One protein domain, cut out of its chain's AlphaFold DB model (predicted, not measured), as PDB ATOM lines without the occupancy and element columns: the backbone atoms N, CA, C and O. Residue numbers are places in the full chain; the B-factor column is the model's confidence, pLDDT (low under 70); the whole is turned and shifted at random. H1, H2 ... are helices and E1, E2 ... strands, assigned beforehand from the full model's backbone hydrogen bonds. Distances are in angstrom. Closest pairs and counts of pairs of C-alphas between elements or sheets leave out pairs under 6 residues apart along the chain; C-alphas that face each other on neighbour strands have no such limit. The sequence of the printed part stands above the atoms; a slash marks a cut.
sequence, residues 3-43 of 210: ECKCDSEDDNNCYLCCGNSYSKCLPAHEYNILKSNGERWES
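AT A GLANCE: This is residues 3 to 43 of the 210 residues of an uncharacterized protein of Enterobius vermicularis (UniProt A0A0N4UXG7). A small antiparallel hairpin, E1 and E2, makes one end of the domain with its turn at Ser 21, and an unnamed loop round Asn 37 makes the other end. Between these ends the short helix H1 lies to one side, the one-turn helix H2 comes after E2 with 0 residues between them and turns off in another direction, and the last residues fold back toward the side on which H1 lies. The 41 printed residues hold two named helices and two named strands, in the order H1, E1, E2, H2, and the class is mixed, helices and strands, with under half of the residues, 19, in named elements. The whole is compact, with a radius of gyration of the C-alphas of 9.7 A, and the C-alphas span 27 by 22 by 13 A.

IN THESE COORDINATES: Strand E1 is residues 17 to 20, 10.8 A from first to last C-alpha, and begins with C-alpha 17 at (17.692, 3.184, 171.104). Strand E2 is residues 23 to 27, 11.6 A long. Helix H2 is residues 28 to 31, 5.5 A long, and ends with C-alpha 31 at (13.781, 12.169, 170.519). Helix H1, residues 9 to 14, is 8.7 A long and begins with C-alpha 9 at (25.365, -1.518, 165.022).

HOW THE PARTS SIT: E1 and E2 are a hairpin of antiparallel neighbour strands, with 170 degrees between their N-to-C directions. C-alphas 19 and 25 face each other at 4.2 A. N 18 and O 26 are within hydrogen-bond range at 2.8 A, and N 26 and O 18 at 3.1 A. The closest C-alphas of E1 and H2 are those of Cys 17 and Ala 28, 5.2 A apart. The closest C-alphas of H1 and E2 are those of Asp 11 and Pro 27, 6.7 A apart, and those of H1 and E1 are Asp 11 and Cys 17, 7.6 A apart. H1 and H2 are apart. In H1 every O i to N i+4 pair is within hydrogen-bond range; H2 is too short for such a pair, but its one O i to N i+3 pair is within range.

THE WHOLE: The two C-alphas farthest apart are those of Ser 21 and Asn 37, 28.2 A, and those of Glu 3 and Ser 43, the first and last printed, are 15.7 A apart. The printed part has no cut. The links H1 to E1, E1 to E2 and E2 to H2 are tight. Residues 32 to 43 hold no named element, and their C-alphas lie 7 to 16 A from the mean of the C-alphas. The mean pLDDT of the printed part is 93.7, and no printed residue is under 70.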
ATOM      1  N   GLU A   3      11.982   0.854 173.988       94.88
ATOM      2  CA  GLU A   3      13.327   0.410 173.627       94.88
ATOM      3  C   GLU A   3      13.275  -0.496 172.388       94.88
ATOM      4  O   GLU A   3      12.363  -1.312 172.227       94.88
ATOM      5  N   CYS A   4      14.237  -0.324 171.490       94.88
ATOM      6  CA  CYS A   4      14.354  -1.083 170.249       94.88
ATOM      7  C   CYS A   4      15.824  -1.180 169.820       94.88
ATOM      8  O   CYS A   4      16.703  -0.613 170.460       94.88
ATOM      9  N   LYS A   5      16.095  -1.896 168.723       95.56
ATOM     10  CA  LYS A   5      17.425  -1.947 168.102       95.56
ATOM     11  C   LYS A   5      17.492  -0.972 166.933       95.56
ATOM     12  O   LYS A   5      16.683  -1.076 166.013       95.56
ATOM     13  N   CYS A   6      18.440  -0.044 166.984       93.81
ATOM     14  CA  CYS A   6      18.780   0.840 165.878       93.81
ATOM     15  C   CYS A   6      19.280   0.043 164.662       93.81
ATOM     16  O   CYS A   6      19.788  -1.070 164.796       93.81
ATOM     17  N   ASP A   7      19.203   0.649 163.478       90.00
ATOM     18  CA  ASP A   7      19.724   0.041 162.243       90.00
ATOM     19  C   ASP A   7      21.262  -0.019 162.231       90.00
ATOM     20  O   ASP A   7      21.863  -0.924 161.654       90.00
ATOM     21  N   SER A   8      21.911   0.957 162.873       90.12
ATOM     22  CA  SER A   8      23.364   1.024 163.000       90.12
ATOM     23  C   SER A   8      23.829   0.211 164.204       90.12
ATOM     24  O   SER A   8      23.398   0.432 165.336       90.12
ATOM     25  N   GLU A   9      24.749  -0.718 163.964       89.12
ATOM     26  CA  GLU A   9      25.365  -1.518 165.022       89.12
ATOM     27  C   GLU A   9      26.211  -0.649 165.970       89.12
ATOM     28  O   GLU A   9      26.162  -0.848 167.181       89.12
ATOM     29  N   ASP A  10      26.851   0.409 165.459       89.56
ATOM     30  CA  ASP A  10      27.544   1.406 166.284       89.56
ATOM     31  C   ASP A  10      26.580   2.178 167.196       89.56
ATOM     32  O   ASP A  10      26.903   2.444 168.354       89.56
ATOM     33  N   ASP A  11      25.373   2.500 166.716       90.62
ATOM     34  CA  ASP A  11      24.382   3.202 167.539       90.62
ATOM     35  C   ASP A  11      23.831   2.295 168.639       90.62
ATOM     36  O   ASP A  11      23.684   2.748 169.770       90.62
ATOM     37  N   ASN A  12      23.597   1.014 168.333       90.44
ATOM     38  CA  ASN A  12      23.208   0.017 169.333       90.44
ATOM     39  C   ASN A  12      24.278  -0.179 170.413       90.44
ATOM     40  O   ASN A  12      23.940  -0.419 171.567       90.44
ATOM     41  N   ASN A  13      25.560  -0.094 170.046       90.44
ATOM     42  CA  ASN A  13      26.656  -0.209 171.005       90.44
ATOM     43  C   ASN A  13      26.806   1.051 171.868       90.44
ATOM     44  O   ASN A  13      27.147   0.983 173.049       90.44
ATOM     45  N   CYS A  14      26.582   2.221 171.271       92.81
ATOM     46  CA  CYS A  14      26.850   3.489 171.928       92.81
ATOM     47  C   CYS A  14      25.668   4.067 172.697       92.81
ATOM     48  O   CYS A  14      25.912   4.809 173.650       92.81
ATOM     49  N   TYR A  15      24.424   3.778 172.313       94.19
ATOM     50  CA  TYR A  15      23.254   4.483 172.825       94.19
ATOM     51  C   TYR A  15      22.087   3.559 173.177       94.19
ATOM     52  O   TYR A  15      21.867   2.530 172.547       94.19
ATOM     53  N   LEU A  16      21.255   3.999 174.127       95.44
ATOM     54  CA  LEU A  16      19.886   3.490 174.233       95.44
ATOM     55  C   LEU A  16      19.106   3.915 172.985       95.44
ATOM     56  O   LEU A  16      19.018   5.111 172.691       95.44
ATOM     57  N   CYS A  17      18.510   2.953 172.288       96.62
ATOM     58  CA  CYS A  17      17.692   3.184 171.104       96.62
ATOM     59  C   CYS A  17      16.199   3.069 171.437       96.62
ATOM     60  O   CYS A  17      15.775   2.142 172.127       96.62
ATOM     61  N   CYS A  18      15.396   4.011 170.940       96.00
ATOM     62  CA  CYS A  18      13.957   4.093 171.188       96.00
ATOM     63  C   CYS A  18      13.175   4.297 169.883       96.00
ATOM     64  O   CYS A  18      13.659   4.933 168.951       96.00
ATOM     65  N   GLY A  19      11.945   3.786 169.825       95.12
ATOM     66  CA  GLY A  19      11.069   3.879 168.654       95.12
ATOM     67  C   GLY A  19       9.626   3.485 168.972       95.12
ATOM     68  O   GLY A  19       9.284   3.170 170.117       95.12
ATOM     69  N   ASN A  20       8.744   3.551 167.972       94.88
ATOM     70  CA  ASN A  20       7.362   3.060 168.052       94.88
ATOM     71  C   ASN A  20       6.782   2.806 166.641       94.88
ATOM     72  O   ASN A  20       7.494   2.867 165.647       94.88
ATOM     73  N   SER A  21       5.476   2.546 166.532       94.50
ATOM     74  CA  SER A  21       4.798   2.302 165.246       94.50
ATOM     75  C   SER A  21       4.775   3.500 164.283       94.50
ATOM     76  O   SER A  21       4.505   3.321 163.103       94.50
ATOM     77  N   TYR A  22       5.030   4.715 164.772       94.25
ATOM     78  CA  TYR A  22       4.985   5.968 164.009       94.25
ATOM     79  C   TYR A  22       6.368   6.617 163.839       94.25
ATOM     80  O   TYR A  22       6.510   7.609 163.131       94.25
ATOM     81  N   SER A  23       7.393   6.111 164.522       93.44
ATOM     82  CA  SER A  23       8.735   6.689 164.581       93.44
ATOM     83  C   SER A  23       9.766   5.575 164.500       93.44
ATOM     84  O   SER A  23       9.719   4.632 165.290       93.44
ATOM     85  N   LYS A  24      10.698   5.698 163.549       94.75
ATOM     86  CA  LYS A  24      11.789   4.735 163.350       94.75
ATOM     87  C   LYS A  24      12.620   4.541 164.626       94.75
ATOM     88  O   LYS A  24      12.629   5.397 165.500       94.75
ATOM     89  N   CYS A  25      13.324   3.422 164.738       95.88
ATOM     90  CA  CYS A  25      14.213   3.216 165.875       95.88
ATOM     91  C   CYS A  25      15.472   4.087 165.725       95.88
ATOM     92  O   CYS A  25      16.198   3.947 164.742       95.88
ATOM     93  N   LEU A  26      15.719   4.992 166.674       95.88
ATOM     94  CA  LEU A  26      16.887   5.882 166.705       95.88
ATOM     95  C   LEU A  26      17.461   5.987 168.122       95.88
ATOM     96  O   LEU A  26      16.749   5.682 169.085       95.88
ATOM     97  N   PRO A  27      18.699   6.493 168.283       95.62
ATOM     98  CA  PRO A  27      19.216   6.869 169.591       95.62
ATOM     99  C   PRO A  27      18.233   7.774 170.346       95.62
ATOM    100  O   PRO A  27      17.723   8.751 169.804       95.62
ATOM    101  N   ALA A  28      17.988   7.479 171.622       95.62
ATOM    102  CA  ALA A  28      16.962   8.124 172.444       95.62
ATOM    103  C   ALA A  28      17.071   9.664 172.473       95.62
ATOM    104  O   ALA A  28      16.062  10.372 172.518       95.62
ATOM    105  N   HIS A  29      18.295  10.190 172.383       94.38
ATOM    106  CA  HIS A  29      18.554  11.626 172.377       94.38
ATOM    107  C   HIS A  29      18.049  12.346 171.114       94.38
ATOM    108  O   HIS A  29      17.742  13.530 171.205       94.38
ATOM    109  N   GLU A  30      17.872  11.653 169.984       95.00
ATOM    110  CA  GLU A  30      17.220  12.196 168.776       95.00
ATOM    111  C   GLU A  30      15.734  12.519 169.022       95.00
ATOM    112  O   GLU A  30      15.141  13.358 168.351       95.00
ATOM    113  N   TYR A  31      15.135  11.889 170.038       94.81
ATOM    114  CA  TYR A  31      13.781  12.169 170.519       94.81
ATOM    115  C   TYR A  31      13.751  13.047 171.776       94.81
ATOM    116  O   TYR A  31      12.715  13.133 172.433       94.81
ATOM    117  N   ASN A  32      14.871  13.687 172.137       94.12
ATOM    118  CA  ASN A  32      15.050  14.428 173.393       94.12
ATOM    119  C   ASN A  32      14.784  13.590 174.660       94.12
ATOM    120  O   ASN A  32      14.472  14.133 175.720       94.12
ATOM    121  N   ILE A  33      14.926  12.264 174.575       94.12
ATOM    122  CA  ILE A  33      14.858  11.379 175.738       94.12
ATOM    123  C   ILE A  33      16.261  11.308 176.342       94.12
ATOM    124  O   ILE A  33      17.154  10.626 175.834       94.12
ATOM    125  N   LEU A  34      16.453  12.054 177.426       94.88
ATOM    126  CA  LEU A  34      17.716  12.185 178.149       94.88
ATOM    127  C   LEU A  34      17.610  11.532 179.533       94.88
ATOM    128  O   LEU A  34      16.523  11.182 179.999       94.88
ATOM    129  N   LYS A  35      18.750  11.343 180.196       94.25
ATOM    130  CA  LYS A  35      18.807  11.012 181.622       94.25
ATOM    131  C   LYS A  35      18.250  12.183 182.445       94.25
ATOM    132  O   LYS A  35      18.164  13.314 181.967       94.25
ATOM    133  N   SER A  36      17.929  11.941 183.716       94.12
ATOM    134  CA  SER A  36      17.422  12.976 184.636       94.12
ATOM    135  C   SER A  36      18.385  14.153 184.840       94.12
ATOM    136  O   SER A  36      17.946  15.258 185.138       94.12
ATOM    137  N   ASN A  37      19.686  13.933 184.648       93.38
ATOM    138  CA  ASN A  37      20.729  14.959 184.707       93.38
ATOM    139  C   ASN A  37      20.932  15.717 183.375       93.38
ATOM    140  O   ASN A  37      21.834  16.545 183.286       93.38
ATOM    141  N   GLY A  38      20.134  15.431 182.339       93.06
ATOM    142  CA  GLY A  38      20.247  16.042 181.012       93.06
ATOM    143  C   GLY A  38      21.297  15.404 180.095       93.06
ATOM    144  O   GLY A  38      21.480  15.862 178.969       93.06
ATOM    145  N   GLU A  39      21.982  14.342 180.523       92.50
ATOM    146  CA  GLU A  39      22.942  13.636 179.673       92.50
ATOM    147  C   GLU A  39      22.264  12.642 178.725       92.50
ATOM    148  O   GLU A  39      21.157  12.150 178.960       92.50
ATOM    149  N   ARG A  40      22.964  12.294 177.644       93.81
ATOM    150  CA  ARG A  40      22.531  11.231 176.735       93.81
ATOM    151  C   ARG A  40      22.610   9.880 177.443       93.81
ATOM    152  O   ARG A  40      23.501   9.635 178.260       93.81
ATOM    153  N   TRP A  41      21.721   8.970 177.067       93.56
ATOM    154  CA  TRP A  41      21.876   7.541 177.336       93.56
ATOM    155  C   TRP A  41      22.968   6.961 176.434       93.56
ATOM    156  O   TRP A  41      22.675   6.244 175.487       93.56
ATOM    157  N   GLU A  42      24.209   7.367 176.688       93.69
ATOM    158  CA  GLU A  42      25.417   6.991 175.950       93.69
ATOM    159  C   GLU A  42      26.342   6.171 176.859       93.69
ATOM    160  O   GLU A  42      26.410   6.435 178.064       93.69
ATOM    161  N   SER A  43      27.050   5.190 176.294       91.69
ATOM    162  CA  SER A  43      28.081   4.436 177.012       91.69
ATOM    163  C   SER A  43      29.320   5.299 177.280       91.69
ATOM    164  O   SER A  43      29.689   6.161 176.479       91.69
TER     165      SER A  43